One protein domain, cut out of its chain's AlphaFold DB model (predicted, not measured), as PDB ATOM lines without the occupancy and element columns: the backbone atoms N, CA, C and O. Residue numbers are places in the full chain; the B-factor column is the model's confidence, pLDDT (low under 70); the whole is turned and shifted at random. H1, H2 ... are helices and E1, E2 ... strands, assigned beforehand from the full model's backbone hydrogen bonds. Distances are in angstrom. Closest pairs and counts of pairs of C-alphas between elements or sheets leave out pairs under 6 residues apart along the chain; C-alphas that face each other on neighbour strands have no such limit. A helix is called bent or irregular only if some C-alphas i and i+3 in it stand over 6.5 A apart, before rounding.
ATOM      1  N   LYS A   2     -15.298 -27.852 -45.144       86.19
ATOM      2  CA  LYS A   2     -16.551 -27.385 -45.793       86.19
ATOM      3  C   LYS A   2     -17.694 -27.164 -44.793       86.19
ATOM      4  O   LYS A   2     -18.403 -26.168 -44.890       86.19
ATOM      5  N   THR A   3     -17.860 -28.091 -43.847       87.44
ATOM      6  CA  THR A   3     -18.832 -27.980 -42.747       87.44
ATOM      7  C   THR A   3     -18.524 -26.773 -41.869       87.44
ATOM      8  O   THR A   3     -19.404 -25.948 -41.665       87.44
ATOM      9  N   ASP A   4     -17.269 -26.609 -41.450       86.38
ATOM     10  CA  ASP A   4     -16.823 -25.487 -40.615       86.38
ATOM     11  C   ASP A   4     -17.120 -24.133 -41.267       86.38
ATOM     12  O   ASP A   4     -17.657 -23.244 -40.617       86.38
ATOM     13  N   LEU A   5     -16.863 -23.999 -42.575       88.81
ATOM     14  CA  LEU A   5     -17.183 -22.779 -43.313       88.81
ATOM     15  C   LEU A   5     -18.698 -22.520 -43.357       88.81
ATOM     16  O   LEU A   5     -19.134 -21.385 -43.187       88.81
ATOM     17  N   LYS A   6     -19.522 -23.561 -43.540       86.12
ATOM     18  CA  LYS A   6     -20.988 -23.421 -43.500       86.12
ATOM     19  C   LYS A   6     -21.509 -23.043 -42.111       86.12
ATOM     20  O   LYS A   6     -22.472 -22.289 -42.034       86.12
ATOM     21  N   LEU A   7     -20.878 -23.522 -41.037       87.19
ATOM     22  CA  LEU A   7     -21.244 -23.189 -39.652       87.19
ATOM     23  C   LEU A   7     -20.956 -21.726 -39.286       87.19
ATOM     24  O   LEU A   7     -21.460 -21.239 -38.279       87.19
ATOM     25  N   MET A   8     -20.185 -21.004 -40.104       85.75
ATOM     26  CA  MET A   8     -19.954 -19.568 -39.917       85.75
ATOM     27  C   MET A   8     -21.110 -18.701 -40.420       85.75
ATOM     28  O   MET A   8     -21.082 -17.490 -40.242       85.75
ATOM     29  N   VAL A   9     -22.122 -19.297 -41.053       90.00
ATOM     30  CA  VAL A   9     -23.303 -18.595 -41.555       90.00
ATOM     31  C   VAL A   9     -24.466 -18.729 -40.556       90.00
ATOM     32  O   VAL A   9     -24.761 -19.847 -40.138       90.00
ATOM     33  N   PRO A  10     -25.200 -17.643 -40.236       93.38
ATOM     34  CA  PRO A  10     -25.007 -16.291 -40.747       93.38
ATOM     35  C   PRO A  10     -23.822 -15.581 -40.081       93.38
ATOM     36  O   PRO A  10     -23.728 -15.531 -38.860       93.38
ATOM     37  N   LEU A  11     -22.981 -14.949 -40.899       95.94
ATOM     38  CA  LEU A  11     -21.909 -14.074 -40.435       95.94
ATOM     39  C   LEU A  11     -22.356 -12.626 -40.572       95.94
ATOM     40  O   LEU A  11     -22.825 -12.254 -41.647       95.94
ATOM     41  N   THR A  12     -22.182 -11.802 -39.540       97.62
ATOM     42  CA  THR A  12     -22.608 -10.393 -39.568       97.62
ATOM     43  C   THR A  12     -21.430  -9.444 -39.396       97.62
ATOM     44  O   THR A  12     -20.621  -9.607 -38.491       97.62
ATOM     45  N   LEU A  13     -21.372  -8.431 -40.257       98.31
ATOM     46  CA  LEU A  13     -20.386  -7.358 -40.261       98.31
ATOM     47  C   LEU A  13     -21.103  -6.022 -40.084       98.31
ATOM     48  O   LEU A  13     -22.009  -5.708 -40.857       98.31
ATOM     49  N   TYR A  14     -20.711  -5.240 -39.083       98.19
ATOM     50  CA  TYR A  14     -21.376  -3.981 -38.739       98.19
ATOM     51  C   TYR A  14     -20.622  -2.760 -39.260       98.19
ATOM     52  O   TYR A  14     -19.405  -2.800 -39.440       98.19
ATOM     53  N   TYR A  15     -21.375  -1.682 -39.467       97.94
ATOM     54  CA  TYR A  15     -20.898  -0.379 -39.915       97.94
ATOM     55  C   TYR A  15     -21.369   0.715 -38.963       97.94
ATOM     56  O   TYR A  15     -22.461   0.638 -38.384       97.94
ATOM     57  N   ASP A  16     -20.574   1.774 -38.872       97.19
ATOM     58  CA  ASP A  16     -21.011   3.002 -38.226       97.19
ATOM     59  C   ASP A  16     -22.170   3.660 -39.003       97.19
ATOM     60  O   ASP A  16     -22.547   3.271 -40.120       97.19
ATOM     61  N   ASN A  17     -22.791   4.651 -38.379       94.19
ATOM     62  CA  ASN A  17     -23.840   5.437 -38.993       94.19
ATOM     63  C   ASN A  17     -23.361   6.162 -40.254       94.19
ATOM     64  O   ASN A  17     -22.329   6.815 -40.248       94.19
ATOM     65  N   ASP A  18     -24.178   6.079 -41.306       90.94
ATOM     66  CA  ASP A  18     -23.961   6.713 -42.613       90.94
ATOM     67  C   ASP A  18     -22.706   6.263 -43.394       90.94
ATOM     68  O   ASP A  18     -22.465   6.745 -44.498       90.94
ATOM     69  N   GLU A  19     -21.959   5.285 -42.876       95.56
ATOM     70  CA  GLU A  19     -20.766   4.728 -43.521       95.56
ATOM     71  C   GLU A  19     -21.076   3.474 -44.366       95.56
ATOM     72  O   GLU A  19     -21.947   2.665 -43.987       95.56
ATOM     73  N   PRO A  20     -20.350   3.252 -45.484       96.62
ATOM     74  CA  PRO A  20     -19.234   4.050 -46.015       96.62
ATOM     75  C   PRO A  20     -19.671   5.238 -46.891       96.62
ATOM     76  O   PRO A  20     -20.700   5.167 -47.579       96.62
ATOM     77  N   ASN A  21     -18.817   6.269 -46.935       96.00
ATOM     78  CA  ASN A  21     -18.958   7.477 -47.762       96.00
ATOM     79  C   ASN A  21     -20.320   8.158 -47.530       96.00
ATOM     80  O   ASN A  21     -21.273   7.928 -48.287       96.00
ATOM     81  N   PRO A  22     -20.444   8.990 -46.485       92.44
ATOM     82  CA  PRO A  22     -21.698   9.665 -46.184       92.44
ATOM     83  C   PRO A  22     -22.050  10.691 -47.269       92.44
ATOM     84  O   PRO A  22     -21.177  11.262 -47.923       92.44
ATOM     85  N   LYS A  23     -23.348  10.977 -47.420       91.25
ATOM     86  CA  LYS A  23     -23.884  12.038 -48.301       91.25
ATOM     87  C   LYS A  23     -23.618  11.855 -49.807       91.25
ATOM     88  O   LYS A  23     -23.605  12.838 -50.541       91.25
ATOM     89  N   THR A  24     -23.487  10.618 -50.284       92.81
ATOM     90  CA  THR A  24     -23.489  10.298 -51.725       92.81
ATOM     91  C   THR A  24     -24.602   9.308 -52.095       92.81
ATOM     92  O   THR A  24     -25.042   8.492 -51.275       92.81
ATOM     93  N   LEU A  25     -25.054   9.378 -53.350       90.88
ATOM     94  CA  LEU A  25     -25.963   8.412 -53.973       90.88
ATOM     95  C   LEU A  25     -25.227   7.274 -54.693       90.88
ATOM     96  O   LEU A  25     -25.891   6.371 -55.200       90.88
ATOM     97  N   ASP A  26     -23.892   7.272 -54.696       95.25
ATOM     98  CA  ASP A  26     -23.096   6.209 -55.309       95.25
ATOM     99  C   ASP A  26     -23.412   4.838 -54.712       95.25
ATOM    100  O   ASP A  26     -23.829   4.701 -53.561       95.25
ATOM    101  N   THR A  27     -23.196   3.788 -55.494       93.81
ATOM    102  CA  THR A  27     -23.443   2.402 -55.056       93.81
ATOM    103  C   THR A  27     -22.164   1.624 -54.769       93.81
ATOM    104  O   THR A  27     -22.230   0.487 -54.302       93.81
ATOM    105  N   VAL A  28     -21.014   2.263 -54.990       96.38
ATOM    106  CA  VAL A  28     -19.668   1.722 -54.801       96.38
ATOM    107  C   VAL A  28     -18.833   2.647 -53.918       96.38
ATOM    108  O   VAL A  28     -19.239   3.766 -53.604       96.38
ATOM    109  N   THR A  29     -17.688   2.145 -53.483       97.75
ATOM    110  CA  THR A  29     -16.709   2.831 -52.643       97.75
ATOM    111  C   THR A  29     -15.324   2.258 -52.928       97.75
ATOM    112  O   THR A  29     -15.212   1.103 -53.325       97.75
ATOM    113  N   ASP A  30     -14.271   3.033 -52.682       97.31
ATOM    114  CA  ASP A  30     -12.885   2.544 -52.721       97.31
ATOM    115  C   ASP A  30     -12.414   1.990 -51.362       97.31
ATOM    116  O   ASP A  30     -11.336   1.392 -51.240       97.31
ATOM    117  N   LEU A  31     -13.229   2.169 -50.314       98.19
ATOM    118  CA  LEU A  31     -12.948   1.667 -48.974       98.19
ATOM    119  C   LEU A  31     -13.176   0.155 -48.910       98.19
ATOM    120  O   LEU A  31     -14.138  -0.381 -49.463       98.19
ATOM    121  N   ASP A  32     -12.305  -0.541 -48.188       98.25
ATOM    122  CA  ASP A  32     -12.532  -1.926 -47.782       98.25
ATOM    123  C   ASP A  32     -13.139  -2.001 -46.379       98.25
ATOM    124  O   ASP A  32     -13.140  -1.036 -45.608       98.25
ATOM    125  N   TYR A  33     -13.648  -3.186 -46.037       98.38
ATOM    126  CA  TYR A  33     -14.259  -3.412 -44.735       98.38
ATOM    127  C   TYR A  33     -13.305  -3.140 -43.558       98.38
ATOM    128  O   TYR A  33     -13.763  -2.607 -42.550       98.38
ATOM    129  N   LEU A  34     -11.998  -3.424 -43.679       98.38
ATOM    130  CA  LEU A  34     -11.024  -3.233 -42.593       98.38
ATOM    131  C   LEU A  34     -10.957  -1.766 -42.200       98.38
ATOM    132  O   LEU A  34     -10.981  -1.420 -41.023       98.38
ATOM    133  N   THR A  35     -10.901  -0.913 -43.219       98.44
ATOM    134  CA  THR A  35     -10.832   0.534 -43.068       98.44
ATOM    135  C   THR A  35     -12.060   1.046 -42.319       98.44
ATOM    136  O   THR A  35     -11.925   1.746 -41.315       98.44
ATOM    137  N   THR A  36     -13.261   0.629 -42.738       98.25
ATOM    138  CA  THR A  36     -14.513   1.029 -42.069       98.25
ATOM    139  C   THR A  36     -14.661   0.442 -40.664       98.25
ATOM    140  O   THR A  36     -15.157   1.118 -39.767       98.25
ATOM    141  N   TYR A  37     -14.200  -0.792 -40.446       98.69
ATOM    142  CA  TYR A  37     -14.222  -1.473 -39.153       98.69
ATOM    143  C   TYR A  37     -13.310  -0.771 -38.143       98.69
ATOM    144  O   TYR A  37     -13.758  -0.412 -37.056       98.69
ATOM    145  N   ASN A  38     -12.063  -0.491 -38.528       98.56
ATOM    146  CA  ASN A  38     -11.101   0.200 -37.673       98.56
ATOM    147  C   ASN A  38     -11.593   1.600 -37.300       98.56
ATOM    148  O   ASN A  38     -11.510   1.979 -36.134       98.56
ATOM    149  N   ALA A  39     -12.150   2.342 -38.263       98.25
ATOM    150  CA  ALA A  39     -12.767   3.639 -37.997       98.25
ATOM    151  C   ALA A  39     -13.935   3.518 -37.004       98.25
ATOM    152  O   ALA A  39     -14.045   4.328 -36.083       98.25
ATOM    153  N   TYR A  40     -14.767   2.480 -37.138       98.31
ATOM    154  CA  TYR A  40     -15.893   2.261 -36.236       98.31
ATOM    155  C   TYR A  40     -15.439   1.940 -34.804       98.31
ATOM    156  O   TYR A  40     -15.984   2.507 -33.855       98.31
ATOM    157  N   LEU A  41     -14.398   1.121 -34.621       98.44
ATOM    158  CA  LEU A  41     -13.853   0.813 -33.291       98.44
ATOM    159  C   LEU A  41     -13.411   2.064 -32.523       98.44
ATOM    160  O   LEU A  41     -13.609   2.142 -31.310       98.44
ATOM    161  N   GLN A  42     -12.892   3.082 -33.217       98.31
ATOM    162  CA  GLN A  42     -12.503   4.346 -32.581       98.31
ATOM    163  C   GLN A  42     -13.695   5.120 -31.993       98.31
ATOM    164  O   GLN A  42     -13.507   6.020 -31.171       98.31
ATOM    165  N   ARG A  43     -14.934   4.769 -32.359       98.00
ATOM    166  CA  ARG A  43     -16.149   5.453 -31.895       98.00
ATOM    167  C   ARG A  43     -16.770   4.871 -30.637       98.00
ATOM    168  O   ARG A  43     -17.726   5.457 -30.128       98.00
ATOM    169  N   ILE A  44     -16.236   3.782 -30.082       98.25
ATOM    170  CA  ILE A  44     -16.818   3.130 -28.897       98.25
ATOM    171  C   ILE A  44     -17.057   4.118 -27.743       98.25
ATOM    172  O   ILE A  44     -18.139   4.159 -27.160       98.25
ATOM    173  N   ASN A  45     -16.092   4.994 -27.451       98.44
ATOM    174  CA  ASN A  45     -16.212   5.972 -26.366       98.44
ATOM    175  C   ASN A  45     -17.299   7.022 -26.627       98.44
ATOM    176  O   ASN A  45     -17.968   7.471 -25.694       98.44
ATOM    177  N   GLU A  46     -17.511   7.395 -27.885       98.44
ATOM    178  CA  GLU A  46     -18.574   8.316 -28.267       98.44
ATOM    179  C   GLU A  46     -19.955   7.668 -28.140       98.44
ATOM    180  O   GLU A  46     -20.859   8.279 -27.566       98.44
ATOM    181  N   TYR A  47     -20.096   6.413 -28.577       98.44
ATOM    182  CA  TYR A  47     -21.322   5.638 -28.387       98.44
ATOM    183  C   TYR A  47     -21.679   5.523 -26.902       98.44
ATOM    184  O   TYR A  47     -22.797   5.868 -26.514       98.44
ATOM    185  N   LYS A  48     -20.710   5.178 -26.042       98.44
ATOM    186  CA  LYS A  48     -20.903   5.132 -24.579       98.44
ATOM    187  C   LYS A  48     -21.348   6.484 -24.028       98.44
ATOM    188  O   LYS A  48     -22.296   6.559 -23.243       98.44
ATOM    189  N   LYS A  49     -20.698   7.571 -24.453       98.12
ATOM    190  CA  LYS A  49     -21.004   8.935 -23.993       98.12
ATOM    191  C   LYS A  49     -22.418   9.370 -24.374       98.12
ATOM    192  O   LYS A  49     -23.113   9.953 -23.543       98.12
ATOM    193  N   ILE A  50     -22.835   9.135 -25.616       97.75
ATOM    194  CA  ILE A  50     -24.116   9.635 -26.123       97.75
ATOM    195  C   ILE A  50     -25.269   8.747 -25.663       97.75
ATOM    196  O   ILE A  50     -26.281   9.278 -25.203       97.75
ATOM    197  N   PHE A  51     -25.111   7.422 -25.705       97.62
ATOM    198  CA  PHE A  51     -26.164   6.498 -25.286       97.62
ATOM    199  C   PHE A  51     -26.487   6.614 -23.790       97.62
ATOM    200  O   PHE A  51     -27.652   6.581 -23.388       97.62
ATOM    201  N   SER A  52     -25.469   6.868 -22.962       97.50
ATOM    202  CA  SER A  52     -25.641   7.051 -21.516       97.50
ATOM    203  C   SER A  52     -26.060   8.471 -21.098       97.50
ATOM    204  O   SER A  52     -26.306   8.729 -19.916       97.50
ATOM    205  N   LYS A  53     -26.170   9.420 -22.041       96.56
ATOM    206  CA  LYS A  53     -26.493  10.821 -21.737       96.56
ATOM    207  C   LYS A  53     -27.880  10.945 -21.093       96.56
ATOM    208  O   LYS A  53     -28.882  10.465 -21.622       96.56
ATOM    209  N   GLY A  54     -27.926  11.648 -19.959       94.56
ATOM    210  CA  GLY A  54     -29.148  11.904 -19.185       94.56
ATOM    211  C   GLY A  54     -29.540  10.783 -18.216       94.56
ATOM    212  O   GLY A  54     -30.376  11.026 -17.352       94.56
ATOM    213  N   LYS A  55     -28.909   9.604 -18.309       95.88
ATOM    214  CA  LYS A  55     -29.093   8.488 -17.372       95.88
ATOM    215  C   LYS A  55     -28.253   8.698 -16.111       95.88
ATOM    216  O   LYS A  55     -27.214   9.369 -16.152       95.88
ATOM    217  N   LYS A  56     -28.678   8.124 -14.984       96.69
ATOM    218  CA  LYS A  56     -27.992   8.240 -13.682       96.69
ATOM    219  C   LYS A  56     -27.841   6.877 -13.010       96.69
ATOM    220  O   LYS A  56     -28.582   5.955 -13.322       96.69
ATOM    221  N   GLY A  57     -26.885   6.776 -12.083       97.12
ATOM    222  CA  GLY A  57     -26.662   5.570 -11.281       97.12
ATOM    223  C   GLY A  57     -26.516   4.308 -12.134       97.12
ATOM    224  O   GLY A  57     -25.822   4.320 -13.154       97.12
ATOM    225  N   GLU A  58     -27.215   3.254 -11.727       97.81
ATOM    226  CA  GLU A  58     -27.210   1.947 -12.388       97.81
ATOM    227  C   GLU A  58     -27.648   2.019 -13.857       97.81
ATOM    228  O   GLU A  58     -27.006   1.429 -14.720       97.81
ATOM    229  N   GLU A  59     -28.660   2.830 -14.184       97.56
ATOM    230  CA  GLU A  59     -29.161   2.973 -15.558       97.56
ATOM    231  C   GLU A  59     -28.071   3.489 -16.515       97.56
ATOM    232  O   GLU A  59     -27.970   3.072 -17.673       97.56
ATOM    233  N   LYS A  60     -27.218   4.404 -16.035       98.00
ATOM    234  CA  LYS A  60     -26.087   4.918 -16.815       98.00
ATOM    235  C   LYS A  60     -25.046   3.827 -17.050       98.00
ATOM    236  O   LYS A  60     -24.521   3.724 -18.156       98.00
ATOM    237  N   GLN A  61     -24.748   3.045 -16.017       98.19
ATOM    238  CA  GLN A  61     -23.773   1.961 -16.083       98.19
ATOM    239  C   GLN A  61     -24.246   0.851 -17.026       98.19
ATOM    240  O   GLN A  61     -23.486   0.450 -17.901       98.19
ATOM    241  N   GLN A  62     -25.512   0.440 -16.934       98.25
ATOM    242  CA  GLN A  62     -26.122  -0.528 -17.849       98.25
ATOM    243  C   GLN A  62     -26.063  -0.051 -19.307       98.25
ATOM    244  O   GLN A  62     -25.742  -0.831 -20.197       98.25
ATOM    245  N   ALA A  63     -26.307   1.238 -19.567       97.94
ATOM    246  CA  ALA A  63     -26.192   1.789 -20.918       97.94
ATOM    247  C   ALA A  63     -24.752   1.751 -21.458       97.94
ATOM    248  O   ALA A  63     -24.548   1.512 -22.642       97.94
ATOM    249  N   ILE A  64     -23.751   1.989 -20.607       98.50
ATOM    250  CA  ILE A  64     -22.335   1.888 -20.990       98.50
ATOM    251  C   ILE A  64     -21.979   0.432 -21.310       98.50
ATOM    252  O   ILE A  64     -21.447   0.181 -22.389       98.50
ATOM    253  N   ILE A  65     -22.340  -0.502 -20.424       98.50
ATOM    254  CA  ILE A  65     -22.095  -1.942 -20.590       98.50
ATOM    255  C   ILE A  65     -22.746  -2.454 -21.878       98.50
ATOM    256  O   ILE A  65     -22.079  -3.080 -22.686       98.50
ATOM    257  N   ALA A  66     -23.997  -2.081 -22.159       98.38
ATOM    258  CA  ALA A  66     -24.689  -2.511 -23.376       98.38
ATOM    259  C   ALA A  66     -23.967  -2.106 -24.679       98.38
ATOM    260  O   ALA A  66     -24.062  -2.804 -25.690       98.38
ATOM    261  N   ILE A  67     -23.255  -0.974 -24.676       98.62
ATOM    262  CA  ILE A  67     -22.415  -0.564 -25.809       98.62
ATOM    263  C   ILE A  67     -21.128  -1.383 -25.847       98.62
ATOM    264  O   ILE A  67     -20.734  -1.818 -26.924       98.62
ATOM    265  N   GLU A  68     -20.472  -1.586 -24.705       98.56
ATOM    266  CA  GLU A  68     -19.245  -2.386 -24.618       98.56
ATOM    267  C   GLU A  68     -19.489  -3.819 -25.097       98.56
ATOM    268  O   GLU A  68     -18.788  -4.273 -26.001       98.56
ATOM    269  N   ASP A  69     -20.553  -4.456 -24.611       98.56
ATOM    270  CA  ASP A  69     -20.987  -5.792 -25.022       98.56
ATOM    271  C   ASP A  69     -21.289  -5.835 -26.524       98.56
ATOM    272  O   ASP A  69     -20.844  -6.730 -27.235       98.56
ATOM    273  N   PHE A  70     -21.992  -4.837 -27.072       98.56
ATOM    274  CA  PHE A  70     -22.251  -4.800 -28.513       98.56
ATOM    275  C   PHE A  70     -20.958  -4.689 -29.340       98.56
ATOM    276  O   PHE A  70     -20.800  -5.390 -30.344       98.56
ATOM    277  N   PHE A  71     -20.021  -3.828 -28.940       98.69
ATOM    278  CA  PHE A  71     -18.746  -3.696 -29.645       98.69
ATOM    279  C   PHE A  71     -17.912  -4.976 -29.551       98.69
ATOM    280  O   PHE A  71     -17.369  -5.414 -30.567       98.69
ATOM    281  N   GLN A  72     -17.854  -5.601 -28.378       98.50
ATOM    282  CA  GLN A  72     -17.079  -6.815 -28.150       98.50
ATOM    283  C   GLN A  72     -17.712  -8.038 -28.827       98.50
ATOM    284  O   GLN A  72     -17.098  -8.671 -29.689       98.50
ATOM    285  N   ASP A  73     -18.965  -8.333 -28.496       98.06
ATOM    286  CA  ASP A  73     -19.620  -9.597 -28.840       98.06
ATOM    287  C   ASP A  73     -20.224  -9.595 -30.243       98.06
ATOM    288  O   ASP A  73     -20.539 -10.652 -30.788       98.06
ATOM    289  N   SER A  74     -20.416  -8.418 -30.847       97.62
ATOM    290  CA  SER A  74     -20.986  -8.306 -32.196       97.62
ATOM    291  C   SER A  74     -19.979  -7.775 -33.211       97.62
ATOM    292  O   SER A  74     -19.752  -8.421 -34.234       97.62
ATOM    293  N   ILE A  75     -19.372  -6.609 -32.969       98.31
ATOM    294  CA  ILE A  75     -18.495  -5.977 -33.968       98.31
ATOM    295  C   ILE A  75     -17.147  -6.705 -34.045       98.31
ATOM    296  O   ILE A  75     -16.756  -7.151 -35.126       98.31
ATOM    297  N   ILE A  76     -16.446  -6.851 -32.917       98.62
ATOM    298  CA  ILE A  76     -15.126  -7.495 -32.866       98.62
ATOM    299  C   ILE A  76     -15.253  -8.986 -33.177       98.62
ATOM    300  O   ILE A  76     -14.637  -9.455 -34.136       98.62
ATOM    301  N   ALA A  77     -16.118  -9.708 -32.459       97.94
ATOM    302  CA  ALA A  77     -16.332 -11.135 -32.699       97.94
ATOM    303  C   ALA A  77     -16.769 -11.444 -34.147       97.94
ATOM    304  O   ALA A  77     -16.299 -12.416 -34.743       97.94
ATOM    305  N   GLY A  78     -17.616 -10.599 -34.751       97.81
ATOM    306  CA  GLY A  78     -18.034 -10.744 -36.148       97.81
ATOM    307  C   GLY A  78     -16.873 -10.607 -37.140       97.81
ATOM    308  O   GLY A  78     -16.755 -11.408 -38.073       97.81
ATOM    309  N   TYR A  79     -15.971  -9.645 -36.921       98.31
ATOM    310  CA  TYR A  79     -14.764  -9.496 -37.741       98.31
ATOM    311  C   TYR A  79     -13.792 -10.672 -37.564       98.31
ATOM    312  O   TYR A  79     -13.272 -11.194 -38.553       98.31
ATOM    313  N   GLU A  80     -13.584 -11.147 -36.337       97.75
ATOM    314  CA  GLU A  80     -12.737 -12.318 -36.072       97.75
ATOM    315  C   GLU A  80     -13.281 -13.583 -36.743       97.75
ATOM    316  O   GLU A  80     -12.531 -14.340 -37.368       97.75
ATOM    317  N   GLN A  81     -14.595 -13.811 -36.656       96.88
ATOM    318  CA  GLN A  81     -15.252 -14.915 -37.350       96.88
ATOM    319  C   GLN A  81     -15.076 -14.784 -38.866       96.88
ATOM    320  O   GLN A  81     -14.844 -15.785 -39.548       96.88
ATOM    321  N   PHE A  82     -15.120 -13.556 -39.394       97.69
ATOM    322  CA  PHE A  82     -14.914 -13.300 -40.816       97.69
ATOM    323  C   PHE A  82     -13.501 -13.677 -41.237       97.69
ATOM    324  O   PHE A  82     -13.351 -14.423 -42.200       97.69
ATOM    325  N   GLN A  83     -12.477 -13.277 -40.476       97.88
ATOM    326  CA  GLN A  83     -11.090 -13.665 -40.761       97.88
ATOM    327  C   GLN A  83     -10.901 -15.183 -40.774       97.88
ATOM    328  O   GLN A  83     -10.287 -15.719 -41.698       97.88
ATOM    329  N   LYS A  84     -11.481 -15.890 -39.796       96.81
ATOM    330  CA  LYS A  84     -11.448 -17.361 -39.749       96.81
ATOM    331  C   LYS A  84     -12.121 -17.971 -40.984       96.81
ATOM    332  O   LYS A  84     -11.582 -18.904 -41.577       96.81
ATOM    333  N   GLY A  85     -13.259 -17.424 -41.409       96.75
ATOM    334  CA  GLY A  85     -13.964 -17.872 -42.611       96.75
ATOM    335  C   GLY A  85     -13.181 -17.647 -43.895       96.75
ATOM    336  O   GLY A  85     -13.131 -18.546 -44.733       96.75
ATOM    337  N   LEU A  86     -12.513 -16.502 -44.031       97.31
ATOM    338  CA  LEU A  86     -11.651 -16.227 -45.180       97.31
ATOM    339  C   LEU A  86     -10.474 -17.195 -45.253       97.31
ATOM    340  O   LEU A  86     -10.192 -17.711 -46.331       97.31
ATOM    341  N   HIS A  87      -9.849 -17.512 -44.119       97.19
ATOM    342  CA  HIS A  87      -8.765 -18.488 -44.079       97.19
ATOM    343  C   HIS A  87      -9.218 -19.874 -44.572       97.19
ATOM    344  O   HIS A  87      -8.587 -20.460 -45.449       97.19
ATOM    345  N   ILE A  88     -10.356 -20.376 -44.083       96.81
ATOM    346  CA  ILE A  88     -10.901 -21.671 -44.528       96.81
ATOM    347  C   ILE A  88     -11.317 -21.615 -46.006       96.81
ATOM    348  O   ILE A  88     -11.106 -22.571 -46.754       96.81
ATOM    349  N   MET A  89     -11.912 -20.501 -46.443       97.06
ATOM    350  CA  MET A  89     -12.318 -20.292 -47.833       97.06
ATOM    351  C   MET A  89     -11.114 -20.325 -48.779       97.06
ATOM    352  O   MET A  89     -11.192 -20.977 -49.818       97.06
ATOM    353  N   GLN A  90     -10.005 -19.681 -48.405       96.88
ATOM    354  CA  GLN A  90      -8.743 -19.726 -49.144       96.88
ATOM    355  C   GLN A  90      -8.265 -21.170 -49.319       96.88
ATOM    356  O   GLN A  90      -8.094 -21.614 -50.450       96.88
ATOM    357  N   GLN A  91      -8.154 -21.933 -48.228       96.88
ATOM    358  CA  GLN A  91      -7.691 -23.323 -48.291       96.88
ATOM    359  C   GLN A  91      -8.587 -24.203 -49.180       96.88
ATOM    360  O   GLN A  91      -8.103 -25.060 -49.913       96.88
ATOM    361  N   LEU A  92      -9.908 -24.002 -49.141       96.62
ATOM    362  CA  LEU A  92     -10.842 -24.749 -49.991       96.62
ATOM    363  C   LEU A  92     -10.697 -24.377 -51.477       96.62
ATOM    364  O   LEU A  92     -10.766 -25.265 -52.328       96.62
ATOM    365  N   LEU A  93     -10.484 -23.097 -51.797       95.50
ATOM    366  CA  LEU A  93     -10.214 -22.645 -53.167       95.50
ATOM    367  C   LEU A  93      -8.870 -23.187 -53.682       95.50
ATOM    368  O   LEU A  93      -8.789 -23.631 -54.825       95.50
ATOM    369  N   GLU A  94      -7.835 -23.226 -52.845       93.94
ATOM    370  CA  GLU A  94      -6.534 -23.832 -53.174       93.94
ATOM    371  C   GLU A  94      -6.653 -25.347 -53.427       93.94
ATOM    372  O   GLU A  94      -5.985 -25.889 -54.303       93.94
ATOM    373  N   GLN A  95      -7.582 -26.023 -52.743       95.06
ATOM    374  CA  GLN A  95      -7.946 -27.430 -52.979       95.06
ATOM    375  C   GLN A  95      -8.848 -27.640 -54.214       95.06
ATOM    376  O   GLN A  95      -9.417 -28.720 -54.399       95.06
ATOM    377  N   GLY A  96      -9.033 -26.615 -55.048       94.06
ATOM    378  CA  GLY A  96      -9.796 -26.697 -56.294       94.06
ATOM    379  C   GLY A  96     -11.316 -26.650 -56.123       94.06
ATOM    380  O   GLY A  96     -12.041 -26.946 -57.071       94.06
ATOM    381  N   GLN A  97     -11.836 -26.288 -54.945       95.88
ATOM    382  CA  GLN A  97     -13.280 -26.140 -54.746       95.88
ATOM    383  C   GLN A  97     -13.785 -24.834 -55.349       95.88
ATOM    384  O   GLN A  97     -13.126 -23.804 -55.237       95.88
ATOM    385  N   SER A  98     -14.985 -24.851 -55.930       95.56
ATOM    386  CA  SER A  98     -15.703 -23.622 -56.273       95.56
ATOM    387  C   SER A  98     -16.658 -23.249 -55.148       95.56
ATOM    388  O   SER A  98     -17.403 -24.094 -54.647       95.56
ATOM    389  N   ILE A  99     -16.645 -21.980 -54.748       96.50
ATOM    390  CA  ILE A  99     -17.400 -21.481 -53.595       96.50
ATOM    391  C   ILE A  99     -18.303 -20.349 -54.054       96.50
ATOM    392  O   ILE A  99     -17.872 -19.439 -54.750       96.50
ATOM    393  N   GLN A 100     -19.563 -20.383 -53.643       96.69
ATOM    394  CA  GLN A 100     -20.502 -19.284 -53.810       96.69
ATOM    395  C   GLN A 100     -20.917 -18.765 -52.439       96.69
ATOM    396  O   GLN A 100     -21.495 -19.515 -51.654       96.69
ATOM    397  N   ILE A 101     -20.686 -17.479 -52.188       96.19
ATOM    398  CA  ILE A 101     -21.160 -16.777 -50.996       96.19
ATOM    399  C   ILE A 101     -22.354 -15.890 -51.353       96.19
ATOM    400  O   ILE A 101     -22.366 -15.223 -52.389       96.19
ATOM    401  N   THR A 102     -23.367 -15.870 -50.491       96.00
ATOM    402  CA  THR A 102     -24.533 -14.989 -50.634       96.00
ATOM    403  C   THR A 102     -24.493 -13.918 -49.558       96.00
ATOM    404  O   THR A 102     -24.553 -14.226 -48.368       96.00
ATOM    405  N   ILE A 103     -24.434 -12.658 -49.979       95.88
ATOM    406  CA  ILE A 103     -24.285 -11.487 -49.118       95.88
ATOM    407  C   ILE A 103     -25.558 -10.638 -49.167       95.88
ATOM    408  O   ILE A 103     -26.096 -10.359 -50.241       95.88
ATOM    409  N   LYS A 104     -26.034 -10.207 -47.998       94.44
ATOM    410  CA  LYS A 104     -27.144  -9.267 -47.825       94.44
ATOM    411  C   LYS A 104     -26.668  -7.972 -47.177       94.44
ATOM    412  O   LYS A 104     -25.981  -8.030 -46.167       94.44
ATOM    413  N   GLY A 105     -27.057  -6.824 -47.722       91.31
ATOM    414  CA  GLY A 105     -26.776  -5.504 -47.147       91.31
ATOM    415  C   GLY A 105     -28.025  -4.874 -46.536       91.31
ATOM    416  O   GLY A 105     -29.103  -4.973 -47.124       91.31
ATOM    417  N   PHE A 106     -27.861  -4.201 -45.398       90.81
ATOM    418  CA  PHE A 106     -28.931  -3.561 -44.628       90.81
ATOM    419  C   PHE A 106     -28.559  -2.120 -44.250       90.81
ATOM    420  O   PHE A 106     -27.374  -1.771 -44.166       90.81
ATOM    421  N   ALA A 107     -29.569  -1.285 -44.013       83.50
ATOM    422  CA  ALA A 107     -29.434   0.078 -43.511       83.50
ATOM    423  C   ALA A 107     -30.535   0.422 -42.496       83.50
ATOM    424  O   ALA A 107     -31.637  -0.116 -42.555       83.50
ATOM    425  N   SER A 108     -30.228   1.332 -41.568       82.69
ATOM    426  CA  SER A 108     -31.182   1.872 -40.593       82.69
ATOM    427  C   SER A 108     -32.110   2.915 -41.237       82.69
ATOM    428  O   SER A 108     -31.648   3.646 -42.118       82.69
ATOM    429  N   PRO A 109     -33.361   3.087 -40.766       80.81
ATOM    430  CA  PRO A 109     -34.386   3.908 -41.428       80.81
ATOM    431  C   PRO A 109     -34.220   5.440 -41.281       80.81
ATOM    432  O   PRO A 109     -35.183   6.192 -41.280       80.81
ATOM    433  N   LEU A 110     -32.989   5.946 -41.136       79.81
ATOM    434  CA  LEU A 110     -32.709   7.362 -40.829       79.81
ATOM    435  C   LEU A 110     -32.725   8.296 -42.063       79.81
ATOM    436  O   LEU A 110     -32.763   9.531 -41.948       79.81
ATOM    437  N   ASN A 111     -32.625   7.721 -43.260       81.44
ATOM    438  CA  ASN A 111     -32.544   8.428 -44.537       81.44
ATOM    439  C   ASN A 111     -33.677   7.980 -45.469       81.44
ATOM    440  O   ASN A 111     -34.412   7.049 -45.173       81.44
ATOM    441  N   LYS A 112     -33.806   8.639 -46.627       84.00
ATOM    442  CA  LYS A 112     -34.761   8.222 -47.662       84.00
ATOM    443  C   LYS A 112     -34.453   6.794 -48.135       84.00
ATOM    444  O   LYS A 112     -33.286   6.428 -48.267       84.00
ATOM    445  N   SER A 113     -35.489   6.037 -48.490       84.69
ATOM    446  CA  SER A 113     -35.371   4.624 -48.881       84.69
ATOM    447  C   SER A 113     -34.360   4.355 -50.006       84.69
ATOM    448  O   SER A 113     -33.570   3.410 -49.933       84.69
ATOM    449  N   GLU A 114     -34.307   5.229 -51.017       87.75
ATOM    450  CA  GLU A 114     -33.319   5.148 -52.103       87.75
ATOM    451  C   GLU A 114     -31.881   5.289 -51.582       87.75
ATOM    452  O   GLU A 114     -31.011   4.476 -51.900       87.75
ATOM    453  N   TYR A 115     -31.646   6.270 -50.709       88.56
ATOM    454  CA  TYR A 115     -30.346   6.473 -50.078       88.56
ATOM    455  C   TYR A 115     -29.934   5.248 -49.258       88.56
ATOM    456  O   TYR A 115     -28.821   4.748 -49.403       88.56
ATOM    457  N   ASN A 116     -30.843   4.720 -48.436       88.31
ATOM    458  CA  ASN A 116     -30.596   3.532 -47.618       88.31
ATOM    459  C   ASN A 116     -30.318   2.284 -48.471       88.31
ATOM    460  O   ASN A 116     -29.455   1.468 -48.132       88.31
ATOM    461  N   THR A 117     -30.982   2.164 -49.619       89.88
ATOM    462  CA  THR A 117     -30.705   1.114 -50.605       89.88
ATOM    463  C   THR A 117     -29.293   1.251 -51.173       89.88
ATOM    464  O   THR A 117     -28.541   0.273 -51.168       89.88
ATOM    465  N   ASN A 118     -28.885   2.449 -51.597       93.94
ATOM    466  CA  ASN A 118     -27.546   2.674 -52.154       93.94
ATOM    467  C   ASN A 118     -26.447   2.503 -51.099       93.94
ATOM    468  O   ASN A 118     -25.451   1.836 -51.371       93.94
ATOM    469  N   LEU A 119     -26.671   2.960 -49.865       94.50
ATOM    470  CA  LEU A 119     -25.771   2.714 -48.739       94.50
ATOM    471  C   LEU A 119     -25.582   1.210 -48.487       94.50
ATOM    472  O   LEU A 119     -24.460   0.744 -48.296       94.50
ATOM    473  N   SER A 120     -26.658   0.418 -48.554       93.62
ATOM    474  CA  SER A 120     -26.553  -1.037 -48.401       93.62
ATOM    475  C   SER A 120     -25.742  -1.703 -49.524       93.62
ATOM    476  O   SER A 120     -24.999  -2.647 -49.252       93.62
ATOM    477  N   LYS A 121     -25.804  -1.182 -50.762       95.44
ATOM    478  CA  LYS A 121     -24.945  -1.623 -51.879       95.44
ATOM    479  C   LYS A 121     -23.478  -1.272 -51.624       95.44
ATOM    480  O   LYS A 121     -22.632  -2.155 -51.757       95.44
ATOM    481  N   ARG A 122     -23.183  -0.048 -51.165       96.88
ATOM    482  CA  ARG A 122     -21.810   0.369 -50.827       96.88
ATOM    483  C   ARG A 122     -21.198  -0.505 -49.736       96.88
ATOM    484  O   ARG A 122     -20.056  -0.923 -49.862       96.88
ATOM    485  N   ARG A 123     -21.967  -0.869 -48.706       97.12
ATOM    486  CA  ARG A 123     -21.507  -1.800 -47.659       97.12
ATOM    487  C   ARG A 123     -21.166  -3.184 -48.210       97.12
ATOM    488  O   ARG A 123     -20.167  -3.774 -47.819       97.12
ATOM    489  N   ILE A 124     -21.966  -3.716 -49.136       97.31
ATOM    490  CA  ILE A 124     -21.615  -4.976 -49.810       97.31
ATOM    491  C   ILE A 124     -20.314  -4.804 -50.606       97.31
ATOM    492  O   ILE A 124     -19.449  -5.678 -50.561       97.31
ATOM    493  N   ASN A 125     -20.155  -3.677 -51.301       97.81
ATOM    494  CA  ASN A 125     -18.946  -3.381 -52.060       97.81
ATOM    495  C   ASN A 125     -17.699  -3.214 -51.162       97.81
ATOM    496  O   ASN A 125     -16.650  -3.732 -51.521       97.81
ATOM    497  N   CYS A 126     -17.812  -2.662 -49.945       97.81
ATOM    498  CA  CYS A 126     -16.721  -2.682 -48.955       97.81
ATOM    499  C   CYS A 126     -16.220  -4.099 -48.637       97.81
ATOM    500  O   CYS A 126     -15.014  -4.320 -48.507       97.81
ATOM    501  N   VAL A 127     -17.132  -5.070 -48.509       98.00
ATOM    502  CA  VAL A 127     -16.760  -6.476 -48.268       98.00
ATOM    503  C   VAL A 127     -16.067  -7.069 -49.492       98.00
ATOM    504  O   VAL A 127     -15.072  -7.772 -49.356       98.00
ATOM    505  N   GLU A 128     -16.539  -6.762 -50.696       97.62
ATOM    506  CA  GLU A 128     -15.883  -7.187 -51.936       97.62
ATOM    507  C   GLU A 128     -14.475  -6.595 -52.084       97.62
ATOM    508  O   GLU A 128     -13.535  -7.326 -52.392       97.62
ATOM    509  N   ASN A 129     -14.302  -5.306 -51.790       98.25
ATOM    510  CA  ASN A 129     -12.993  -4.656 -51.773       98.25
ATOM    511  C   ASN A 129     -12.060  -5.302 -50.743       98.25
ATOM    512  O   ASN A 129     -10.879  -5.500 -51.025       98.25
ATOM    513  N   TYR A 130     -12.589  -5.694 -49.577       98.44
ATOM    514  CA  TYR A 130     -11.827  -6.457 -48.589       98.44
ATOM    515  C   TYR A 130     -11.344  -7.790 -49.162       98.44
ATOM    516  O   TYR A 130     -10.161  -8.098 -49.066       98.44
ATOM    517  N   LEU A 131     -12.227  -8.567 -49.798       97.88
ATOM    518  CA  LEU A 131     -11.858  -9.841 -50.427       97.88
ATOM    519  C   LEU A 131     -10.772  -9.653 -51.493       97.88
ATOM    520  O   LEU A 131      -9.830 -10.434 -51.556       97.88
ATOM    521  N   ARG A 132     -10.859  -8.592 -52.297       97.19
ATOM    522  CA  ARG A 132      -9.861  -8.283 -53.334       97.19
ATOM    523  C   ARG A 132      -8.486  -7.920 -52.770       97.19
ATOM    524  O   ARG A 132      -7.493  -8.169 -53.441       97.19
ATOM    525  N   LYS A 133      -8.418  -7.347 -51.564       97.38
ATOM    526  CA  LYS A 133      -7.162  -6.944 -50.906       97.38
ATOM    527  C   LYS A 133      -6.624  -7.982 -49.915       97.38
ATOM    528  O   LYS A 133      -5.448  -7.930 -49.564       97.38
ATOM    529  N   TYR A 134      -7.461  -8.912 -49.459       97.75
ATOM    530  CA  TYR A 134      -7.112  -9.898 -48.436       97.75
ATOM    531  C   TYR A 134      -5.864 -10.708 -48.814       97.75
ATOM    532  O   TYR A 134      -5.768 -11.196 -49.940       97.75
ATOM    533  N   ASN A 135      -4.926 -10.846 -47.866       96.06
ATOM    534  CA  ASN A 135      -3.655 -11.566 -48.023       96.06
ATOM    535  C   ASN A 135      -2.965 -11.276 -49.366       96.06
ATOM    536  O   ASN A 135      -2.688 -12.185 -50.145       96.06
ATOM    537  N   ASN A 136      -2.732  -9.993 -49.652       95.75
ATOM    538  CA  ASN A 136      -2.102  -9.517 -50.888       95.75
ATOM    539  C   ASN A 136      -2.841  -9.964 -52.164       95.75
ATOM    540  O   ASN A 136      -2.223 -10.244 -53.189       95.75
ATOM    541  N   GLY A 137      -4.173 -10.020 -52.104       95.81
ATOM    542  CA  GLY A 137      -5.021 -10.343 -53.248       95.81
ATOM    543  C   GLY A 137      -5.141 -11.834 -53.548       95.81
ATOM    544  O   GLY A 137      -5.397 -12.201 -54.695       95.81
ATOM    545  N   VAL A 138      -5.021 -12.699 -52.536       95.88
ATOM    546  CA  VAL A 138      -5.100 -14.164 -52.705       95.88
ATOM    547  C   VAL A 138      -6.400 -14.635 -53.374       95.88
ATOM    548  O   VAL A 138      -6.422 -15.675 -54.026       95.88
ATOM    549  N   PHE A 139      -7.489 -13.866 -53.260       96.38
ATOM    550  CA  PHE A 139      -8.767 -14.200 -53.893       96.38
ATOM    551  C   PHE A 139      -8.919 -13.697 -55.335       96.38
ATOM    552  O   PHE A 139      -9.825 -14.165 -56.029       96.38
ATOM    553  N   LEU A 140      -8.063 -12.785 -55.812       95.06
ATOM    554  CA  LEU A 140      -8.161 -12.212 -57.165       95.06
ATOM    555  C   LEU A 140      -8.201 -13.274 -58.274       95.06
ATOM    556  O   LEU A 140      -9.073 -13.168 -59.143       95.06
ATOM    557  N   PRO A 141      -7.367 -14.335 -58.244       93.88
ATOM    558  CA  PRO A 141      -7.392 -15.344 -59.301       93.88
ATOM    559  C   PRO A 141      -8.735 -16.092 -59.391       93.88
ATOM    560  O   PRO A 141      -9.160 -16.466 -60.482       93.88
ATOM    561  N   TYR A 142      -9.439 -16.250 -58.264       94.81
ATOM    562  CA  TYR A 142     -10.742 -16.923 -58.192       94.81
ATOM    563  C   TYR A 142     -11.931 -15.996 -58.482       94.81
ATOM    564  O   TYR A 142     -13.008 -16.490 -58.828       94.81
ATOM    565  N   LEU A 143     -11.755 -14.679 -58.315       93.38
ATOM    566  CA  LEU A 143     -12.781 -13.655 -58.546       93.38
ATOM    567  C   LEU A 143     -12.822 -13.199 -60.008       93.38
ATOM    568  O   LEU A 143     -13.897 -13.154 -60.601       93.38
ATOM    569  N   ASP A 144     -11.662 -12.887 -60.590       86.38
ATOM    570  CA  ASP A 144     -11.577 -12.237 -61.906       86.38
ATOM    571  C   ASP A 144     -11.259 -13.223 -63.045       86.38
ATOM    572  O   ASP A 144     -11.323 -12.870 -64.220       86.38
ATOM    573  N   THR A 145     -10.975 -14.492 -62.724       67.00
ATOM    574  CA  THR A 145     -10.727 -15.578 -63.697       67.00
ATOM    575  C   THR A 145      -9.681 -15.218 -64.753       67.00
ATOM    576  O   THR A 145      -9.817 -15.546 -65.928       67.00
ATOM    577  N   VAL A 146      -8.644 -14.504 -64.317       67.88
ATOM    578  CA  VAL A 146      -7.581 -13.970 -65.182       67.88
ATOM    579  C   VAL A 146      -6.588 -15.054 -65.609       67.88
ATOM    580  O   VAL A 146      -5.960 -14.936 -66.657       67.88
ATOM    581  N   ASP A 147      -6.458 -16.121 -64.815       73.06
ATOM    582  CA  ASP A 147      -5.603 -17.269 -65.114       73.06
ATOM    583  C   ASP A 147      -6.440 -18.425 -65.679       73.06
ATOM    584  O   ASP A 147      -7.256 -19.031 -64.981       73.06
ATOM    585  N   SER A 148      -6.203 -18.765 -66.948       71.69
ATOM    586  CA  SER A 148      -6.888 -19.850 -67.659       71.69
ATOM    587  C   SER A 148      -6.621 -21.244 -67.078       71.69
ATOM    588  O   SER A 148      -7.333 -22.195 -67.417       71.69
ATOM    589  N   LYS A 149      -5.629 -21.391 -66.191       79.69
ATOM    590  CA  LYS A 149      -5.329 -22.645 -65.483       79.69
ATOM    591  C   LYS A 149      -6.223 -22.862 -64.264       79.69
ATOM    592  O   LYS A 149      -6.436 -24.012 -63.873       79.69
ATOM    593  N   ILE A 150      -6.770 -21.797 -63.677       81.38
ATOM    594  CA  ILE A 150      -7.626 -21.881 -62.491       81.38
ATOM    595  C   ILE A 150      -9.062 -22.152 -62.936       81.38
ATOM    596  O   ILE A 150      -9.750 -21.299 -63.495       81.38
ATOM    597  N   LYS A 151      -9.519 -23.382 -62.696       85.25
ATOM    598  CA  LYS A 151     -10.860 -23.830 -63.104       85.25
ATOM    599  C   LYS A 151     -11.935 -23.543 -62.059       85.25
ATOM    600  O   LYS A 151     -13.111 -23.469 -62.409       85.25
ATOM    601  N   ASN A 152     -11.551 -23.397 -60.794       92.75
ATOM    602  CA  ASN A 152     -12.472 -23.125 -59.699       92.75
ATOM    603  C   ASN A 152     -12.626 -21.624 -59.432       92.75
ATOM    604  O   ASN A 152     -11.746 -20.831 -59.753       92.75
ATOM    605  N   LYS A 153     -13.773 -21.222 -58.876       93.94
ATOM    606  CA  LYS A 153     -14.142 -19.804 -58.754       93.94
ATOM    607  C   LYS A 153     -14.737 -19.461 -57.393       93.94
ATOM    608  O   LYS A 153     -15.359 -20.306 -56.745       93.94
ATOM    609  N   LEU A 154     -14.602 -18.191 -57.016       95.62
ATOM    610  CA  LEU A 154     -15.328 -17.571 -55.915       95.62
ATOM    611  C   LEU A 154     -16.456 -16.703 -56.488       95.62
ATOM    612  O   LEU A 154     -16.215 -15.673 -57.108       95.62
ATOM    613  N   TYR A 155     -17.702 -17.111 -56.271       95.19
ATOM    614  CA  TYR A 155     -18.889 -16.381 -56.707       95.19
ATOM    615  C   TYR A 155     -19.470 -15.564 -55.553       95.19
ATOM    616  O   TYR A 155     -19.691 -16.096 -54.466       95.19
ATOM    617  N   ILE A 156     -19.803 -14.298 -55.809       95.44
ATOM    618  CA  ILE A 156     -20.453 -13.419 -54.829       95.44
ATOM    619  C   ILE A 156     -21.855 -13.063 -55.324       95.44
ATOM    620  O   ILE A 156     -22.014 -12.314 -56.286       95.44
ATOM    621  N   ILE A 157     -22.884 -13.566 -54.643       95.62
ATOM    622  CA  ILE A 157     -24.282 -13.192 -54.888       95.62
ATOM    623  C   ILE A 157     -24.651 -12.044 -53.949       95.62
ATOM    624  O   ILE A 157     -24.631 -12.210 -52.731       95.62
ATOM    625  N   LYS A 158     -24.991 -10.879 -54.506       93.69
ATOM    626  CA  LYS A 158     -25.226  -9.633 -53.758       93.69
ATOM    627  C   LYS A 158     -26.716  -9.302 -53.717       93.69
ATOM    628  O   LYS A 158     -27.335  -9.158 -54.764       93.69
ATOM    629  N   ASN A 159     -27.275  -9.121 -52.523       89.69
ATOM    630  CA  ASN A 159     -28.664  -8.709 -52.327       89.69
ATOM    631  C   ASN A 159     -28.738  -7.470 -51.420       89.69
ATOM    632  O   ASN A 159     -28.501  -7.555 -50.215       89.69
ATOM    633  N   ALA A 160     -29.082  -6.313 -51.979       81.44
ATOM    634  CA  ALA A 160     -29.255  -5.074 -51.223       81.44
ATOM    635  C   ALA A 160     -30.712  -4.930 -50.757       81.44
ATOM    636  O   ALA A 160     -31.609  -4.844 -51.591       81.44
ATOM    637  N   PHE A 161     -30.952  -4.915 -49.441       77.12
ATOM    638  CA  PHE A 161     -32.300  -4.788 -48.867       77.12
ATOM    639  C   PHE A 161     -32.628  -3.373 -48.368       77.12
ATOM    640  O   PHE A 161     -33.784  -3.111 -48.037       77.12
ATOM    641  N   GLY A 162     -31.656  -2.454 -48.309       75.31
ATOM    642  CA  GLY A 162     -31.872  -1.125 -47.731       75.31
ATOM    643  C   GLY A 162     -32.450  -1.210 -46.312       75.31
ATOM    644  O   GLY A 162     -31.964  -1.991 -45.493       75.31
ATOM    645  N   GLU A 163     -33.500  -0.433 -46.046       68.50
ATOM    646  CA  GLU A 163     -34.236  -0.415 -44.767       68.50
ATOM    647  C   GLU A 163     -35.457  -1.349 -44.731       68.50
ATOM    648  O   GLU A 163     -36.103  -1.470 -43.696       68.50
ATOM    649  N   THR A 164     -35.784  -2.040 -45.834       66.31
ATOM    650  CA  THR A 164     -37.033  -2.828 -45.974       66.31
ATOM    651  C   THR A 164     -37.184  -3.979 -44.971       66.31
ATOM    652  O   THR A 164     -38.242  -4.599 -44.890       66.31
ATOM    653  N   LYS A 165     -36.123  -4.281 -44.214       67.12
ATOM    654  CA  LYS A 165     -36.080  -5.306 -43.164       67.12
ATOM    655  C   LYS A 165     -35.648  -4.775 -41.796       67.12
ATOM    656  O   LYS A 165     -35.363  -5.592 -40.923       67.12
ATOM    657  N   ALA A 166     -35.564  -3.456 -41.621       63.44
ATOM    658  CA  ALA A 166     -35.283  -2.878 -40.314       63.44
ATOM    659  C   ALA A 166     -36.414  -3.222 -39.336       63.44
ATOM    660  O   ALA A 166     -37.585  -3.277 -39.730       63.44
ATOM    661  N   ALA A 167     -36.082  -3.474 -38.068       68.38
ATOM    662  CA  ALA A 167     -37.107  -3.748 -37.070       68.38
ATOM    663  C   ALA A 167     -38.030  -2.525 -36.891       68.38
ATOM    664  O   ALA A 167     -37.575  -1.383 -36.823       68.38
ATOM    665  N   ALA A 168     -39.343  -2.764 -36.813       66.25
ATOM    666  CA  ALA A 168     -40.360  -1.704 -36.800       66.25
ATOM    667  C   ALA A 168     -40.258  -0.747 -35.594       66.25
ATOM    668  O   ALA A 168     -40.856   0.325 -35.596       66.25
ATOM    669  N   ASN A 169     -39.517  -1.135 -34.554       71.25
ATOM    670  CA  ASN A 169     -39.303  -0.361 -33.335       71.25
ATOM    671  C   ASN A 169     -38.044   0.529 -33.369       71.25
ATOM    672  O   ASN A 169     -37.755   1.190 -32.370       71.25
ATOM    673  N   ILE A 170     -37.282   0.552 -34.468       77.62
ATOM    674  CA  ILE A 170     -36.080   1.388 -34.583       77.62
ATOM    675  C   ILE A 170     -36.467   2.823 -34.940       77.62
ATOM    676  O   ILE A 170     -37.158   3.070 -35.923       77.62
ATOM    677  N   SER A 171     -35.996   3.778 -34.135       76.75
ATOM    678  CA  SER A 171     -36.269   5.205 -34.328       76.75
ATOM    679  C   SER A 171     -35.635   5.736 -35.617       76.75
ATOM    680  O   SER A 171     -34.431   5.599 -35.832       76.75
ATOM    681  N   ASP A 172     -36.432   6.426 -36.428       76.12
ATOM    682  CA  ASP A 172     -36.022   7.196 -37.609       76.12
ATOM    683  C   ASP A 172     -35.783   8.689 -37.290       76.12
ATOM    684  O   ASP A 172     -35.429   9.497 -38.154       76.12
ATOM    685  N   LYS A 173     -35.953   9.089 -36.022       82.56
ATOM    686  CA  LYS A 173     -35.927  10.496 -35.614       82.56
ATOM    687  C   LYS A 173     -34.501  11.025 -35.507       82.56
ATOM    688  O   LYS A 173     -33.746  10.677 -34.597       82.56
ATOM    689  N   ARG A 174     -34.166  11.991 -36.368       83.12
ATOM    690  CA  ARG A 174     -32.895  12.745 -36.306       83.12
ATOM    691  C   ARG A 174     -32.745  13.595 -35.046       83.12
ATOM    692  O   ARG A 174     -31.625  13.884 -34.641       83.12
ATOM    693  N   SER A 175     -33.855  13.988 -34.425       86.00
ATOM    694  CA  SER A 175     -33.852  14.711 -33.150       86.00
ATOM    695  C   SER A 175     -33.495  13.825 -31.950       86.00
ATOM    696  O   SER A 175     -33.161  14.356 -30.895       86.00
ATOM    697  N   ASP A 176     -33.513  12.496 -32.107       87.25
ATOM    698  CA  ASP A 176     -33.217  11.521 -31.054       87.25
ATOM    699  C   ASP A 176     -32.073  10.581 -31.460       87.25
ATOM    700  O   ASP A 176     -32.220   9.361 -31.538       87.25
ATOM    701  N   LEU A 177     -30.898  11.166 -31.715       90.69
ATOM    702  CA  LEU A 177     -29.694  10.423 -32.115       90.69
ATOM    703  C   LEU A 177     -29.293   9.344 -31.104       90.69
ATOM    704  O   LEU A 177     -28.698   8.336 -31.484       90.69
ATOM    705  N   ARG A 178     -29.633   9.529 -29.823       92.06
ATOM    706  CA  ARG A 178     -29.385   8.529 -28.782       92.06
ATOM    707  C   ARG A 178     -30.009   7.185 -29.160       92.06
ATOM    708  O   ARG A 178     -29.345   6.168 -29.015       92.06
ATOM    709  N   ASN A 179     -31.240   7.203 -29.666       90.06
ATOM    710  CA  ASN A 179     -31.990   5.998 -30.009       90.06
ATOM    711  C   ASN A 179     -31.966   5.655 -31.506       90.06
ATOM    712  O   ASN A 179     -32.202   4.500 -31.843       90.06
ATOM    713  N   SER A 180     -31.706   6.619 -32.396       88.75
ATOM    714  CA  SER A 180     -31.669   6.391 -33.852       88.75
ATOM    715  C   SER A 180     -30.270   6.103 -34.407       88.75
ATOM    716  O   SER A 180     -30.135   5.587 -35.516       88.75
ATOM    717  N   VAL A 181     -29.214   6.396 -33.638       93.25
ATOM    718  CA  VAL A 181     -27.816   6.172 -34.040       93.25
ATOM    719  C   VAL A 181     -27.044   5.391 -32.984       93.25
ATOM    720  O   VAL A 181     -26.495   4.337 -33.307       93.25
ATOM    721  N   TYR A 182     -27.001   5.897 -31.752       96.06
ATOM    722  CA  TYR A 182     -26.038   5.453 -30.740       96.06
ATOM    723  C   TYR A 182     -26.513   4.290 -29.865       96.06
ATOM    724  O   TYR A 182     -25.736   3.806 -29.050       96.06
ATOM    725  N   SER A 183     -27.754   3.828 -30.024       95.62
ATOM    726  CA  SER A 183     -28.249   2.643 -29.327       95.62
ATOM    727  C   SER A 183     -27.737   1.355 -29.986       95.62
ATOM    728  O   SER A 183     -27.585   1.315 -31.217       95.62
ATOM    729  N   PRO A 184     -27.502   0.276 -29.213       95.88
ATOM    730  CA  PRO A 184     -27.191  -1.037 -29.775       95.88
ATOM    731  C   PRO A 184     -28.237  -1.506 -30.792       95.88
ATOM    732  O   PRO A 184     -27.890  -2.092 -31.814       95.88
ATOM    733  N   GLU A 185     -29.517  -1.230 -30.548       92.69
ATOM    734  CA  GLU A 185     -30.627  -1.612 -31.422       92.69
ATOM    735  C   GLU A 185     -30.514  -0.935 -32.789       92.69
ATOM    736  O   GLU A 185     -30.559  -1.613 -33.814       92.69
ATOM    737  N   ALA A 186     -30.282   0.382 -32.827       91.81
ATOM    738  CA  ALA A 186     -30.104   1.098 -34.089       91.81
ATOM    739  C   ALA A 186     -28.817   0.678 -34.810       91.81
ATOM    740  O   ALA A 186     -28.794   0.548 -36.037       91.81
ATOM    741  N   ALA A 187     -27.740   0.439 -34.057       94.94
ATOM    742  CA  ALA A 187     -26.476  -0.031 -34.611       94.94
ATOM    743  C   ALA A 187     -26.585  -1.412 -35.260       94.94
ATOM    744  O   ALA A 187     -25.983  -1.648 -36.312       94.94
ATOM    745  N   LYS A 188     -27.417  -2.298 -34.706       94.69
ATOM    746  CA  LYS A 188     -27.636  -3.652 -35.232       94.69
ATOM    747  C   LYS A 188     -28.317  -3.697 -36.605       94.69
ATOM    748  O   LYS A 188     -28.253  -4.737 -37.269       94.69
ATOM    749  N   GLU A 189     -28.931  -2.605 -37.056       92.06
ATOM    750  CA  GLU A 189     -29.514  -2.496 -38.402       92.06
ATOM    751  C   GLU A 189     -28.484  -2.141 -39.482       92.06
ATOM    752  O   GLU A 189     -28.697  -2.360 -40.677       92.06
ATOM    753  N   ARG A 190     -27.325  -1.613 -39.084       94.00
ATOM    754  CA  ARG A 190     -26.281  -1.153 -40.001       94.00
ATOM    755  C   ARG A 190     -25.274  -2.263 -40.254       94.00
ATOM    756  O   ARG A 190     -24.200  -2.294 -39.660       94.00
ATOM    757  N   LYS A 191     -25.645  -3.206 -41.120       95.25
ATOM    758  CA  LYS A 191     -24.875  -4.439 -41.300       95.25
ATOM    759  C   LYS A 191     -24.839  -4.970 -42.725       95.25
ATOM    760  O   LYS A 191     -25.683  -4.660 -43.566       95.25
ATOM    761  N   VAL A 192     -23.877  -5.851 -42.948       96.75
ATOM    762  CA  VAL A 192     -23.847  -6.826 -44.031       96.75
ATOM    763  C   VAL A 192     -23.866  -8.220 -43.416       96.75
ATOM    764  O   VAL A 192     -23.222  -8.453 -42.399       96.75
ATOM    765  N   GLN A 193     -24.607  -9.145 -44.019       96.50
ATOM    766  CA  GLN A 193     -24.648 -10.538 -43.594       96.50
ATOM    767  C   GLN A 193     -24.261 -11.481 -44.723       96.50
ATOM    768  O   GLN A 193     -24.858 -11.437 -45.799       96.50
ATOM    769  N   ILE A 194     -23.318 -12.380 -44.463       96.06
ATOM    770  CA  ILE A 194     -23.101 -13.558 -45.300       96.06
ATOM    771  C   ILE A 194     -24.089 -14.613 -44.814       96.06
ATOM    772  O   ILE A 194     -24.016 -15.057 -43.674       96.06
ATOM    773  N   ILE A 195     -25.046 -14.974 -45.663       95.00
ATOM    774  CA  ILE A 195     -26.225 -15.777 -45.292       95.00
ATOM    775  C   ILE A 195     -26.271 -17.156 -45.947       95.00
ATOM    776  O   ILE A 195     -27.220 -17.907 -45.748       95.00
ATOM    777  N   GLY A 196     -25.288 -17.481 -46.780       93.56
ATOM    778  CA  GLY A 196     -25.249 -18.764 -47.457       93.56
ATOM    779  C   GLY A 196     -23.898 -19.007 -48.090       93.56
ATOM    780  O   GLY A 196     -23.303 -18.087 -48.652       93.56
ATOM    781  N   ILE A 197     -23.446 -20.254 -47.995       95.31
ATOM    782  CA  ILE A 197     -22.231 -20.743 -48.636       95.31
ATOM    783  C   ILE A 197     -22.568 -22.056 -49.334       95.31
ATOM    784  O   ILE A 197     -22.966 -23.035 -48.696       95.31
ATOM    785  N   ASN A 198     -22.402 -22.065 -50.653       94.94
ATOM    786  CA  ASN A 198     -22.632 -23.225 -51.505       94.94
ATOM    787  C   ASN A 198     -21.335 -23.635 -52.198       94.94
ATOM    788  O   ASN A 198     -20.519 -22.789 -52.554       94.94
ATOM    789  N   PHE A 199     -21.178 -24.936 -52.410       93.25
ATOM    790  CA  PHE A 199     -20.075 -25.502 -53.180       93.25
ATOM    791  C   PHE A 199     -20.615 -25.923 -54.543       93.25
ATOM    792  O   PHE A 199     -21.716 -26.478 -54.596       93.25
ATOM    793  N   LYS A 200     -19.877 -25.619 -55.610       81.75
ATOM    794  CA  LYS A 200     -20.202 -26.035 -56.980       81.75
ATOM    795  C   LYS A 200     -19.253 -27.118 -57.459       81.75
ATOM    796  O   LYS A 200     -18.076 -27.074 -57.032       81.75
TER     797      LYS A 200
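This is residues 2 to 200 of the 200 residues of an uncharacterized protein of Bacteroidales bacterium (UniProt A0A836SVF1). A twisted sheet of four strands has two long helices, H4 and H5, packed on one face, and H4 runs on well past the sheet, where H3 folds back along its residues 63 to 71. The printed part has 199 residues with eight named helices and four named strands, in the order H1 E1 H2 H3 H4 E2 H5 H6 E3 H7 H8 E4. The sheet, E1 E4 E2 E3, is mixed, and so is the class, helices and strands. The whole is compact, with a radius of gyration of the C-alphas of 18.0 A, yet elongated, spanning 63 by 33 by 27 A.

Start at H1, residues 2 to 7: it touches residues 85 to 92 alone of H4, residues 57 to 94, closest at the C-alphas of Leu 5 and Gly 85, 5.9 A. Next, E1, residues 11 to 14, is an edge strand antiparallel to E4, residues 191 to 199; look for N 11 and O 194, 3.0 A apart. H2, residues 33 to 41, touches residues 123 to 130 alone of H5, residues 113 to 137, closest at the C-alphas of Tyr 33 and Cys 126, 4.9 A. H3, residues 44 to 51, forms a helical hairpin with H4, at a steep tilt of 41 degrees, closest at the C-alphas of Lys 48 and Ile 64, 5.0 A. H4, the hub, touches three helices and is on the sheet at a height of 8.8 A. E2, residues 99 to 105, is antiparallel to E4, with N 100 and O 198 at 2.8 A, and parallel to E3, residues 154 to 160, with N 101 and O 155 at 2.8 A. H5 lies over E4 and E2 at a height of 8.5 A, on the same face as H4, making two layers, helix over sheet. It is irregular: C-alphas 132 and 135 are 8.8 A apart. E2, H5, H6 at residues 140 to 144, and E3 form a strand-helix-strand unit, parallel strands joined through helices, with a right-handed crossover; H6 only grazes the sheet. H7, residues 177 to 180, only just touches H3, with 3 pairs of C-alphas within 8 A, closest Phe 51 and Arg 178, 5.2 A. H8, residues 184 to 187, only just touches H4, with 3 such pairs, closest Ile 67 and Pro 184, 6.2 A. Every O i to N i+4 pair is within hydrogen-bond range in H1, H2, H3 and H6, against 32 of 34 in H4 and 18 of 21 in H5; H7 and H8 are too short for one.

Find C-alpha 2, where H1 begins, at (-16.551, -27.385, -45.793). H4 runs 55.0 A from C-alpha 57 at (-26.662, 5.570, -11.281); H5 measures 34.1 A and E4 24.7 A, ending at C-alpha 199, (-20.075, -25.502, -53.180).

The two C-alphas farthest apart, Gly 57 and Ser 148, are 64.9 A apart. The printed part has no cut; the long links are E1 to H2 and E3 to H7. Mean pLDDT of the printed part is 92.5, under 70 at residues 145 to 146 and 163 to 168.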